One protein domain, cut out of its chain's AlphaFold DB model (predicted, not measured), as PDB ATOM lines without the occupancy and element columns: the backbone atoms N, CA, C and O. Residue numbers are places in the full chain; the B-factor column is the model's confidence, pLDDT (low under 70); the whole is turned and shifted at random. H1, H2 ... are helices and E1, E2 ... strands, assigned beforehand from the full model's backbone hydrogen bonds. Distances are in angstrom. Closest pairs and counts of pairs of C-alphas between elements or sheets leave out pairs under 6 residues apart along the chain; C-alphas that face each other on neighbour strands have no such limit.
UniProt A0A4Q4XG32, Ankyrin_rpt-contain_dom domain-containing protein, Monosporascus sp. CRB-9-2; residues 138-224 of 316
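AT A GLANCE: This is residues 138 to 224 of the 316 residues of the protein "Ankyrin_rpt-contain_dom domain-containing protein" of Monosporascus sp. CRB-9-2 (UniProt A0A4Q4XG32). Four short helices, H1 with H2 and H3 with H4, cluster toward one end of an elongated model, and the two-stranded hairpin E1 and E2 reaches toward the other end. The stretch before H1 makes a second, smaller loop, in which residues 141 to 142 pair antiparallel with residues 148 to 149. The 87 printed residues hold four named helices and two named strands in the order H1, H2, E1, E2, H3, H4; the class is mostly helix, with under half of the residues in named elements. The whole is compact, with a radius of gyration of the C-alphas of 13.5 A and spans of 44 by 27 by 21 A.

IN THESE COORDINATES: Residues 138 to 154 hold no named element. H1 is residues 155 to 159, beginning at C-alpha 155 (6.398, 25.576, -56.382). H2, residues 161 to 169, is 12.1 A long. E1 is residues 179 to 181 and E2 is residues 190 to 192. H3, residues 198 to 204, is 10.1 A long. H4, residues 209 to 217, is 12.3 A long and ends at C-alpha 217 (4.916, 5.066, -49.258).

HOW THE PARTS SIT: H1 and H2 touch only at the corner, the closest C-alphas being those of Ala 157 and Leu 164, 5.1 A apart. H1 and H3 only just touch, with 3 pairs of C-alphas within 8 A, the closest those of Met 158 and Gly 202 at 5.9 A. H2 and H4 only just touch, also with 3 pairs, the closest those of Leu 168 and Leu 215 at 7.6 A; they run the same way at a shallow tilt of 16 degrees. H3 and H4 form a helical hairpin, opposite ways at a tilt of 35.0 degrees, only just steep, with the closest C-alphas those of Val 203 and Ile 212, 6.6 A apart. H2 and H3 are apart. The hairpin strands E1 and E2 are antiparallel, with N 180 and O 191 within hydrogen-bond range at 3.2 A. In H1, H2, H3 and H4 every O i to N i+4 pair is within that range.

THE WHOLE: The C-alphas farthest apart, those of Glu 186 and Ser 210, are 43.7 A apart. The printed part has no cut, and no link is long. The mean pLDDT of the printed part is 81.1; residues 144 to 145, 180 to 191, 205 and 224 are under 70.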
ATOM      1  N   ASN A 138      17.078  16.753 -49.240       91.12
ATOM      2  CA  ASN A 138      16.824  17.451 -47.967       91.12
ATOM      3  C   ASN A 138      17.873  18.514 -47.605       91.12
ATOM      4  O   ASN A 138      17.730  19.169 -46.572       91.12
ATOM      5  N   GLN A 139      18.941  18.654 -48.391       89.25
ATOM      6  CA  GLN A 139      19.969  19.663 -48.173       89.25
ATOM      7  C   GLN A 139      19.429  21.026 -48.614       89.25
ATOM      8  O   GLN A 139      19.070  21.188 -49.787       89.25
ATOM      9  N   PRO A 140      19.352  22.006 -47.698       86.75
ATOM     10  CA  PRO A 140      18.878  23.324 -48.057       86.75
ATOM     11  C   PRO A 140      19.935  24.114 -48.829       86.75
ATOM     12  O   PRO A 140      21.135  23.928 -48.624       86.75
ATOM     13  N   TRP A 141      19.477  25.050 -49.655       86.06
ATOM     14  CA  TRP A 141      20.290  26.165 -50.146       86.06
ATOM     15  C   TRP A 141      19.744  27.479 -49.594       86.06
ATOM     16  O   TRP A 141      18.567  27.567 -49.231       86.06
ATOM     17  N   GLU A 142      20.578  28.513 -49.528       81.88
ATOM     18  CA  GLU A 142      20.150  29.831 -49.057       81.88
ATOM     19  C   GLU A 142      19.696  30.737 -50.200       81.88
ATOM     20  O   GLU A 142      20.324  30.845 -51.252       81.88
ATOM     21  N   THR A 143      18.604  31.456 -49.962       74.12
ATOM     22  CA  THR A 143      18.216  32.597 -50.792       74.12
ATOM     23  C   THR A 143      19.051  33.828 -50.443       74.12
ATOM     24  O   THR A 143      19.601  33.940 -49.350       74.12
ATOM     25  N   TYR A 144      19.057  34.835 -51.317       68.06
ATOM     26  CA  TYR A 144      19.692  36.142 -51.071       68.06
ATOM     27  C   TYR A 144      19.220  36.850 -49.785       68.06
ATOM     28  O   TYR A 144      19.916  37.705 -49.245       68.06
ATOM     29  N   ARG A 145      18.033  36.498 -49.272       69.44
ATOM     30  CA  ARG A 145      17.507  36.990 -47.989       69.44
ATOM     31  C   ARG A 145      17.938  36.130 -46.792       69.44
ATOM     32  O   ARG A 145      17.384  36.305 -45.711       69.44
ATOM     33  N   LYS A 146      18.880  35.201 -46.989       71.88
ATOM     34  CA  LYS A 146      19.336  34.200 -46.012       71.88
ATOM     35  C   LYS A 146      18.203  33.332 -45.457       71.88
ATOM     36  O   LYS A 146      18.249  32.882 -44.317       71.88
ATOM     37  N   TYR A 147      17.166  33.109 -46.267       76.12
ATOM     38  CA  TYR A 147      16.154  32.100 -45.968       76.12
ATOM     39  C   TYR A 147      16.554  30.794 -46.650       76.12
ATOM     40  O   TYR A 147      16.737  30.816 -47.871       76.12
ATOM     41  N   PRO A 148      16.686  29.690 -45.907       81.69
ATOM     42  CA  PRO A 148      16.935  28.384 -46.481       81.69
ATOM     43  C   PRO A 148      15.696  27.872 -47.226       81.69
ATOM     44  O   PRO A 148      14.551  28.139 -46.849       81.69
ATOM     45  N   CYS A 149      15.934  27.125 -48.295       83.94
ATOM     46  CA  CYS A 149      14.926  26.471 -49.119       83.94
ATOM     47  C   CYS A 149      15.322  25.011 -49.339       83.94
ATOM     48  O   CYS A 149      16.499  24.714 -49.502       83.94
ATOM     49  N   VAL A 150      14.339  24.110 -49.352       89.06
ATOM     50  CA  VAL A 150      14.518  22.681 -49.659       89.06
ATOM     51  C   VAL A 150      13.773  22.372 -50.955       89.06
ATOM     52  O   VAL A 150      12.702  22.933 -51.197       89.06
ATOM     53  N   ALA A 151      14.321  21.481 -51.786       91.69
ATOM     54  CA  ALA A 151      13.849  21.256 -53.155       91.69
ATOM     55  C   ALA A 151      12.374  20.845 -53.223       91.69
ATOM     56  O   ALA A 151      11.627  21.366 -54.054       91.69
ATOM     57  N   ILE A 152      11.941  19.965 -52.316       91.38
ATOM     58  CA  ILE A 152      10.556  19.481 -52.279       91.38
ATOM     59  C   ILE A 152       9.548  20.590 -51.960       91.38
ATOM     60  O   ILE A 152       8.410  20.508 -52.393       91.38
ATOM     61  N   CYS A 153       9.964  21.662 -51.278       87.81
ATOM     62  CA  CYS A 153       9.097  22.790 -50.925       87.81
ATOM     63  C   CYS A 153       8.953  23.824 -52.057       87.81
ATOM     64  O   CYS A 153       8.306  24.855 -51.864       87.81
ATOM     65  N   THR A 154       9.583  23.611 -53.216       87.88
ATOM     66  CA  THR A 154       9.505  24.559 -54.334       87.88
ATOM     67  C   THR A 154       8.150  24.480 -55.044       87.88
ATOM     68  O   THR A 154       7.581  23.391 -55.156       87.88
ATOM     69  N   PRO A 155       7.634  25.597 -55.598       84.31
ATOM     70  CA  PRO A 155       6.398  25.576 -56.382       84.31
ATOM     71  C   PRO A 155       6.442  24.563 -57.527       84.31
ATOM     72  O   PRO A 155       5.473  23.843 -57.750       84.31
ATOM     73  N   ARG A 156       7.593  24.436 -58.196       86.25
ATOM     74  CA  ARG A 156       7.768  23.486 -59.293       86.25
ATOM     75  C   ARG A 156       7.728  22.031 -58.851       86.25
ATOM     76  O   ARG A 156       7.143  21.227 -59.558       86.25
ATOM     77  N   ALA A 157       8.277  21.676 -57.688       88.06
ATOM     78  CA  ALA A 157       8.083  20.328 -57.146       88.06
ATOM     79  C   ALA A 157       6.593  20.036 -56.887       88.06
ATOM     80  O   ALA A 157       6.146  18.904 -57.040       88.06
ATOM     81  N   MET A 158       5.797  21.060 -56.562       83.88
ATOM     82  CA  MET A 158       4.352  20.905 -56.400       83.88
ATOM     83  C   MET A 158       3.606  20.813 -57.725       83.88
ATOM     84  O   MET A 158       2.569  20.166 -57.743       83.88
ATOM     85  N   THR A 159       4.083  21.391 -58.830       84.12
ATOM     86  CA  THR A 159       3.400  21.346 -60.142       84.12
ATOM     87  C   THR A 159       3.876  20.187 -61.024       84.12
ATOM     88  O   THR A 159       3.049  19.507 -61.633       84.12
ATOM     89  N   ASP A 160       5.160  19.846 -60.982       87.88
ATOM     90  CA  ASP A 160       5.797  18.790 -61.770       87.88
ATOM     91  C   ASP A 160       5.823  17.453 -61.006       87.88
ATOM     92  O   ASP A 160       6.623  17.222 -60.096       87.88
ATOM     93  N   SER A 161       4.924  16.540 -61.386       89.81
ATOM     94  CA  SER A 161       4.821  15.219 -60.756       89.81
ATOM     95  C   SER A 161       6.044  14.327 -61.013       89.81
ATOM     96  O   SER A 161       6.318  13.448 -60.195       89.81
ATOM     97  N   ALA A 162       6.779  14.523 -62.115       92.00
ATOM     98  CA  ALA A 162       7.996  13.760 -62.393       92.00
ATOM     99  C   ALA A 162       9.124  14.202 -61.456       92.00
ATOM    100  O   ALA A 162       9.771  13.358 -60.832       92.00
ATOM    101  N   LEU A 163       9.292  15.516 -61.277       92.69
ATOM    102  CA  LEU A 163      10.248  16.070 -60.321       92.69
ATOM    103  C   LEU A 163       9.918  15.650 -58.883       92.69
ATOM    104  O   LEU A 163      10.816  15.242 -58.148       92.69
ATOM    105  N   LEU A 164       8.645  15.699 -58.478       93.00
ATOM    106  CA  LEU A 164       8.246  15.276 -57.134       93.00
ATOM    107  C   LEU A 164       8.588  13.806 -56.872       93.00
ATOM    108  O   LEU A 164       9.198  13.483 -55.852       93.00
ATOM    109  N   LYS A 165       8.233  12.916 -57.809       94.75
ATOM    110  CA  LYS A 165       8.548  11.484 -57.707       94.75
ATOM    111  C   LYS A 165      10.053  11.243 -57.635       94.75
ATOM    112  O   LYS A 165      10.494  10.435 -56.820       94.75
ATOM    113  N   PHE A 166      10.829  11.961 -58.444       96.31
ATOM    114  CA  PHE A 166      12.286  11.910 -58.413       96.31
ATOM    115  C   PHE A 166      12.834  12.284 -57.027       96.31
ATOM    116  O   PHE A 166      13.533  11.484 -56.409       96.31
ATOM    117  N   LEU A 167      12.458  13.450 -56.494       96.50
ATOM    118  CA  LEU A 167      12.941  13.923 -55.192       96.50
ATOM    119  C   LEU A 167      12.633  12.921 -54.069       96.50
ATOM    120  O   LEU A 167      13.514  12.595 -53.275       96.50
ATOM    121  N   LEU A 168      11.408  12.394 -54.027       96.62
ATOM    122  CA  LEU A 168      10.980  11.395 -53.041       96.62
ATOM    123  C   LEU A 168      11.750  10.074 -53.172       96.62
ATOM    124  O   LEU A 168      12.187   9.517 -52.165       96.62
ATOM    125  N   THR A 169      11.976   9.602 -54.405       97.25
ATOM    126  CA  THR A 169      12.761   8.382 -54.683       97.25
ATOM    127  C   THR A 169      14.194   8.508 -54.166       97.25
ATOM    128  O   THR A 169      14.770   7.529 -53.699       97.25
ATOM    129  N   HIS A 170      14.736   9.726 -54.167       97.00
ATOM    130  CA  HIS A 170      16.056  10.048 -53.631       97.00
ATOM    131  C   HIS A 170      16.046  10.531 -52.167       97.00
ATOM    132  O   HIS A 170      17.024  11.111 -51.703       97.00
ATOM    133  N   GLY A 171      14.969  10.279 -51.416       95.50
ATOM    134  CA  GLY A 171      14.935  10.488 -49.965       95.50
ATOM    135  C   GLY A 171      14.523  11.888 -49.511       95.50
ATOM    136  O   GLY A 171      14.802  12.264 -48.367       95.50
ATOM    137  N   ALA A 172      13.864  12.677 -50.365       95.50
ATOM    138  CA  ALA A 172      13.215  13.905 -49.915       95.50
ATOM    139  C   ALA A 172      12.162  13.608 -48.834       95.50
ATOM    140  O   ALA A 172      11.389  12.662 -48.957       95.50
ATOM    141  N   ASP A 173      12.135  14.426 -47.783       93.44
ATOM    142  CA  ASP A 173      11.179  14.326 -46.683       93.44
ATOM    143  C   ASP A 173       9.830  14.930 -47.117       93.44
ATOM    144  O   ASP A 173       9.743  16.153 -47.273       93.44
ATOM    145  N   PRO A 174       8.768  14.122 -47.305       92.81
ATOM    146  CA  PRO A 174       7.458  14.623 -47.723       92.81
ATOM    147  C   PRO A 174       6.776  15.499 -46.666       92.81
ATOM    148  O   PRO A 174       5.774  16.141 -46.967       92.81
ATOM    149  N   ASN A 175       7.303  15.533 -45.440       90.19
ATOM    150  CA  ASN A 175       6.777  16.343 -44.345       90.19
ATOM    151  C   ASN A 175       7.562  17.652 -44.167       90.19
ATOM    152  O   ASN A 175       7.326  18.390 -43.204       90.19
ATOM    153  N   ALA A 176       8.514  17.939 -45.062       87.81
ATOM    154  CA  ALA A 176       9.251  19.191 -45.068       87.81
ATOM    155  C   ALA A 176       8.326  20.365 -45.426       87.81
ATOM    156  O   ALA A 176       7.568  20.327 -46.395       87.81
ATOM    157  N   GLY A 177       8.406  21.428 -44.631       80.06
ATOM    158  CA  GLY A 177       7.663  22.667 -44.814       80.06
ATOM    159  C   GLY A 177       8.557  23.890 -44.894       80.06
ATOM    160  O   GLY A 177       9.770  23.809 -45.090       80.06
ATOM    161  N   SER A 178       7.938  25.055 -44.718       71.06
ATOM    162  CA  SER A 178       8.666  26.309 -44.577       71.06
ATOM    163  C   SER A 178       9.534  26.304 -43.316       71.06
ATOM    164  O   SER A 178       9.248  25.636 -42.316       71.06
ATOM    165  N   PHE A 179      10.621  27.067 -43.363       71.00
ATOM    166  CA  PHE A 179      11.457  27.289 -42.195       71.00
ATOM    167  C   PHE A 179      10.789  28.303 -41.269       71.00
ATOM    168  O   PHE A 179      10.526  29.442 -41.661       71.00
ATOM    169  N   GLY A 180      10.517  27.880 -40.038       60.09
ATOM    170  CA  GLY A 180       9.986  28.742 -38.989       60.09
ATOM    171  C   GLY A 180      11.107  29.411 -38.197       60.09
ATOM    172  O   GLY A 180      12.179  28.832 -37.994       60.09
ATOM    173  N   ARG A 181      10.857  30.624 -37.690       55.59
ATOM    174  CA  ARG A 181      11.711  31.209 -36.647       55.59
ATOM    175  C   ARG A 181      11.515  30.414 -35.360       55.59
ATOM    176  O   ARG A 181      10.415  30.391 -34.819       55.59
ATOM    177  N   THR A 182      12.580  29.792 -34.859       52.59
ATOM    178  CA  THR A 182      12.546  29.092 -33.560       52.59
ATOM    179  C   THR A 182      12.497  30.060 -32.379       52.59
ATOM    180  O   THR A 182      12.032  29.694 -31.304       52.59
ATOM    181  N   SER A 183      12.947  31.306 -32.570       46.69
ATOM    182  CA  SER A 183      12.803  32.383 -31.593       46.69
ATOM    183  C   SER A 183      12.798  33.761 -32.262       46.69
ATOM    184  O   SER A 183      13.222  33.924 -33.407       46.69
ATOM    185  N   SER A 184      12.311  34.766 -31.535       50.97
ATOM    186  CA  SER A 184      12.280  36.169 -31.974       50.97
ATOM    187  C   SER A 184      13.601  36.915 -31.749       50.97
ATOM    188  O   SER A 184      13.637  38.134 -31.895       50.97
ATOM    189  N   VAL A 185      14.670  36.214 -31.361       47.06
ATOM    190  CA  VAL A 185      15.973  36.819 -31.066       47.06
ATOM    191  C   VAL A 185      16.788  36.947 -32.353       47.06
ATOM    192  O   VAL A 185      16.751  36.081 -33.227       47.06
ATOM    193  N   GLU A 186      17.526  38.043 -32.485       43.22
ATOM    194  CA  GLU A 186      18.497  38.233 -33.560       43.22
ATOM    195  C   GLU A 186      19.569  37.126 -33.474       43.22
ATOM    196  O   GLU A 186      20.200  36.952 -32.434       43.22
ATOM    197  N   GLY A 187      19.699  36.308 -34.526       52.88
ATOM    198  CA  GLY A 187      20.526  35.087 -34.520       52.88
ATOM    199  C   GLY A 187      19.774  33.775 -34.248       52.88
ATOM    200  O   GLY A 187      20.407  32.733 -34.097       52.88
ATOM    201  N   ALA A 188      18.437  33.786 -34.192       53.00
ATOM    202  CA  ALA A 188      17.644  32.566 -34.051       53.00
ATOM    203  C   ALA A 188      17.871  31.572 -35.204       53.00
ATOM    204  O   ALA A 188      17.701  31.911 -36.377       53.00
ATOM    205  N   ASN A 189      18.160  30.317 -34.856       59.59
ATOM    206  CA  ASN A 189      18.273  29.222 -35.817       59.59
ATOM    207  C   ASN A 189      16.935  29.006 -36.545       59.59
ATOM    208  O   ASN A 189      15.886  28.859 -35.913       59.59
ATOM    209  N   LEU A 190      16.952  28.972 -37.876       64.62
ATOM    210  CA  LEU A 190      15.777  28.638 -38.684       64.62
ATOM    211  C   LEU A 190      15.608  27.119 -38.713       64.62
ATOM    212  O   LEU A 190      16.386  26.438 -39.364       64.62
ATOM    213  N   ALA A 191      14.611  26.563 -38.027       67.81
ATOM    214  CA  ALA A 191      14.378  25.119 -38.070       67.81
ATOM    215  C   ALA A 191      13.448  24.756 -39.232       67.81
ATOM    216  O   ALA A 191      12.420  25.406 -39.448       67.81
ATOM    217  N   LEU A 192      13.797  23.689 -39.955       73.38
ATOM    218  CA  LEU A 192      12.911  23.095 -40.952       73.38
ATOM    219  C   LEU A 192      11.700  22.483 -40.238       73.38
ATOM    220  O   LEU A 192      11.868  21.612 -39.380       73.38
ATOM    221  N   ASN A 193      10.489  22.906 -40.606       77.62
ATOM    222  CA  ASN A 193       9.280  22.207 -40.184       77.62
ATOM    223  C   ASN A 193       9.253  20.824 -40.858       77.62
ATOM    224  O   ASN A 193       9.223  20.754 -42.080       77.62
ATOM    225  N   ARG A 194       9.282  19.741 -40.073       83.62
ATOM    226  CA  ARG A 194       9.213  18.343 -40.551       83.62
ATOM    227  C   ARG A 194       7.857  17.680 -40.286       83.62
ATOM    228  O   ARG A 194       7.744  16.460 -40.238       83.62
ATOM    229  N   GLN A 195       6.846  18.487 -40.007       83.88
ATOM    230  CA  GLN A 195       5.471  18.064 -39.752       83.88
ATOM    231  C   GLN A 195       4.504  18.850 -40.644       83.88
ATOM    232  O   GLN A 195       3.350  19.063 -40.295       83.88
ATOM    233  N   SER A 196       4.989  19.349 -41.782       84.50
ATOM    234  CA  SER A 196       4.187  20.187 -42.659       84.50
ATOM    235  C   SER A 196       3.300  19.339 -43.571       84.50
ATOM    236  O   SER A 196       3.819  18.468 -44.267       84.50
ATOM    237  N   PRO A 197       1.991  19.636 -43.668       81.06
ATOM    238  CA  PRO A 197       1.111  19.006 -44.650       81.06
ATOM    239  C   PRO A 197       1.256  19.598 -46.063       81.06
ATOM    240  O   PRO A 197       0.505  19.217 -46.956       81.06
ATOM    241  N   ALA A 198       2.168  20.553 -46.294       83.38
ATOM    242  CA  ALA A 198       2.196  21.360 -47.517       83.38
ATOM    243  C   ALA A 198       2.330  20.528 -48.804       83.38
ATOM    244  O   ALA A 198       1.593  20.770 -49.761       83.38
ATOM    245  N   VAL A 199       3.227  19.533 -48.815       86.94
ATOM    246  CA  VAL A 199       3.438  18.652 -49.976       86.94
ATOM    247  C   VAL A 199       2.186  17.827 -50.272       86.94
ATOM    248  O   VAL A 199       1.715  17.781 -51.408       86.94
ATOM    249  N   LEU A 200       1.610  17.217 -49.233       85.38
ATOM    250  CA  LEU A 200       0.420  16.378 -49.351       85.38
ATOM    251  C   LEU A 200      -0.804  17.193 -49.802       85.38
ATOM    252  O   LEU A 200      -1.492  16.793 -50.740       85.38
ATOM    253  N   ASN A 201      -1.013  18.382 -49.228       80.69
ATOM    254  CA  ASN A 201      -2.067  19.315 -49.638       80.69
ATOM    255  C   ASN A 201      -1.910  19.748 -51.107       80.69
ATOM    256  O   ASN A 201      -2.891  19.779 -51.854       80.69
ATOM    257  N   GLY A 202      -0.680  20.049 -51.537       78.81
ATOM    258  CA  GLY A 202      -0.384  20.430 -52.920       78.81
ATOM    259  C   GLY A 202      -0.715  19.326 -53.927       78.81
ATOM    260  O   GLY A 202      -1.272  19.603 -54.989       78.81
ATOM    261  N   VAL A 203      -0.433  18.066 -53.582       80.44
ATOM    262  CA  VAL A 203      -0.723  16.903 -54.435       80.44
ATOM    263  C   VAL A 203      -2.206  16.561 -54.489       80.44
ATOM    264  O   VAL A 203      -2.704  16.217 -55.559       80.44
ATOM    265  N   VAL A 204      -2.943  16.678 -53.383       74.94
ATOM    266  CA  VAL A 204      -4.388  16.395 -53.383       74.94
ATOM    267  C   VAL A 204      -5.135  17.345 -54.318       74.94
ATOM    268  O   VAL A 204      -6.054  16.927 -55.022       74.94
ATOM    269  N   ALA A 205      -4.664  18.589 -54.452       69.88
ATOM    270  CA  ALA A 205      -5.164  19.526 -55.452       69.88
ATOM    271  C   ALA A 205      -4.919  19.082 -56.916       69.88
ATOM    272  O   ALA A 205      -5.418  19.730 -57.834       69.88
ATOM    273  N   LYS A 206      -4.180  18.005 -57.186       74.62
ATOM    274  CA  LYS A 206      -4.041  17.440 -58.539       74.62
ATOM    275  C   LYS A 206      -5.029  16.324 -58.851       74.62
ATOM    276  O   LYS A 206      -5.090  15.913 -60.003       74.62
ATOM    277  N   PHE A 207      -5.784  15.841 -57.864       74.50
ATOM    278  CA  PHE A 207      -6.716  14.722 -58.035       74.50
ATOM    279  C   PHE A 207      -6.049  13.440 -58.564       74.50
ATOM    280  O   PHE A 207      -6.644  12.704 -59.346       74.50
ATOM    281  N   ASP A 208      -4.816  13.165 -58.128       81.00
ATOM    282  CA  ASP A 208      -4.054  11.969 -58.510       81.00
ATOM    283  C   ASP A 208      -3.841  11.045 -57.292       81.00
ATOM    284  O   ASP A 208      -2.869  11.224 -56.546       81.00
ATOM    285  N   PRO A 209      -4.718  10.039 -57.075       83.94
ATOM    286  CA  PRO A 209      -4.557   9.048 -56.009       83.94
ATOM    287  C   PRO A 209      -3.219   8.311 -56.054       83.94
ATOM    288  O   PRO A 209      -2.682   7.955 -55.008       83.94
ATOM    289  N   SER A 210      -2.645   8.117 -57.247       89.06
ATOM    290  CA  SER A 210      -1.361   7.425 -57.397       89.06
ATOM    291  C   SER A 210      -0.224   8.244 -56.799       89.06
ATOM    292  O   SER A 210       0.699   7.687 -56.212       89.06
ATOM    293  N   LEU A 211      -0.277   9.573 -56.931       88.44
ATOM    294  CA  LEU A 211       0.719  10.467 -56.344       88.44
ATOM    295  C   LEU A 211       0.550  10.593 -54.823       88.44
ATOM    296  O   LEU A 211       1.549  10.689 -54.112       88.44
ATOM    297  N   ILE A 212      -0.687  10.530 -54.323       88.75
ATOM    298  CA  ILE A 212      -0.972  10.472 -52.881       88.75
ATOM    299  C   ILE A 212      -0.416   9.174 -52.287       88.75
ATOM    300  O   ILE A 212       0.371   9.230 -51.346       88.75
ATOM    301  N   ASP A 213      -0.754   8.015 -52.858       90.25
ATOM    302  CA  ASP A 213      -0.221   6.716 -52.423       90.25
ATOM    303  C   ASP A 213       1.316   6.707 -52.450       90.25
ATOM    304  O   ASP A 213       1.965   6.258 -51.505       90.25
ATOM    305  N   PHE A 214       1.913   7.294 -53.490       93.75
ATOM    306  CA  PHE A 214       3.362   7.431 -53.591       93.75
ATOM    307  C   PHE A 214       3.957   8.252 -52.434       93.75
ATOM    308  O   PHE A 214       4.912   7.806 -51.801       93.75
ATOM    309  N   LEU A 215       3.376   9.405 -52.089       92.19
ATOM    310  CA  LEU A 215       3.803  10.194 -50.925       92.19
ATOM    311  C   LEU A 215       3.712   9.395 -49.617       92.19
ATOM    312  O   LEU A 215       4.645   9.426 -48.812       92.19
ATOM    313  N   LEU A 216       2.620   8.651 -49.413       91.38
ATOM    314  CA  LEU A 216       2.428   7.829 -48.214       91.38
ATOM    315  C   LEU A 216       3.486   6.727 -48.099       91.38
ATOM    316  O   LEU A 216       4.029   6.512 -47.015       91.38
ATOM    317  N   ARG A 217       3.831   6.065 -49.213       94.31
ATOM    318  CA  ARG A 217       4.916   5.066 -49.258       94.31
ATOM    319  C   ARG A 217       6.281   5.662 -48.921       94.31
ATOM    320  O   ARG A 217       7.119   4.964 -48.359       94.31
ATOM    321  N   HIS A 218       6.484   6.941 -49.225       94.50
ATOM    322  CA  HIS A 218       7.695   7.692 -48.892       94.50
ATOM    323  C   HIS A 218       7.643   8.373 -47.510       94.50
ATOM    324  O   HIS A 218       8.522   9.167 -47.182       94.50
ATOM    325  N   GLY A 219       6.661   8.036 -46.665       92.06
ATOM    326  CA  GLY A 219       6.620   8.457 -45.262       92.06
ATOM    327  C   GLY A 219       5.871   9.763 -45.001       92.06
ATOM    328  O   GLY A 219       6.085  10.385 -43.957       92.06
ATOM    329  N   ALA A 220       4.997  10.193 -45.918       90.69
ATOM    330  CA  ALA A 220       4.079  11.291 -45.638       90.69
ATOM    331  C   ALA A 220       3.172  10.922 -44.457       90.69
ATOM    332  O   ALA A 220       2.577   9.839 -44.407       90.69
ATOM    333  N   ARG A 221       3.096  11.825 -43.483       86.44
ATOM    334  CA  ARG A 221       2.258  11.670 -42.300       86.44
ATOM    335  C   ARG A 221       0.784  11.810 -42.662       86.44
ATOM    336  O   ARG A 221       0.411  12.581 -43.542       86.44
ATOM    337  N   ARG A 222      -0.041  11.054 -41.940       82.88
ATOM    338  CA  ARG A 222      -1.505  11.050 -42.079       82.88
ATOM    339  C   ARG A 222      -2.189  12.007 -41.106       82.88
ATOM    340  O   ARG A 222      -3.314  12.408 -41.339       82.88
ATOM    341  N   ASP A 223      -1.498  12.361 -40.029       74.81
ATOM    342  CA  ASP A 223      -2.018  13.059 -38.852       74.81
ATOM    343  C   ASP A 223      -1.529  14.512 -38.758       74.81
ATOM    344  O   ASP A 223      -1.360  15.052 -37.667       74.81
ATOM    345  N   CYS A 224      -1.226  15.149 -39.890       66.75
ATOM    346  CA  CYS A 224      -0.745  16.524 -39.873       66.75
ATOM    347  C   CYS A 224      -1.881  17.491 -39.513       66.75
ATOM    348  O   CYS A 224      -2.905  17.530 -40.194       66.75
TER     349      CYS A 224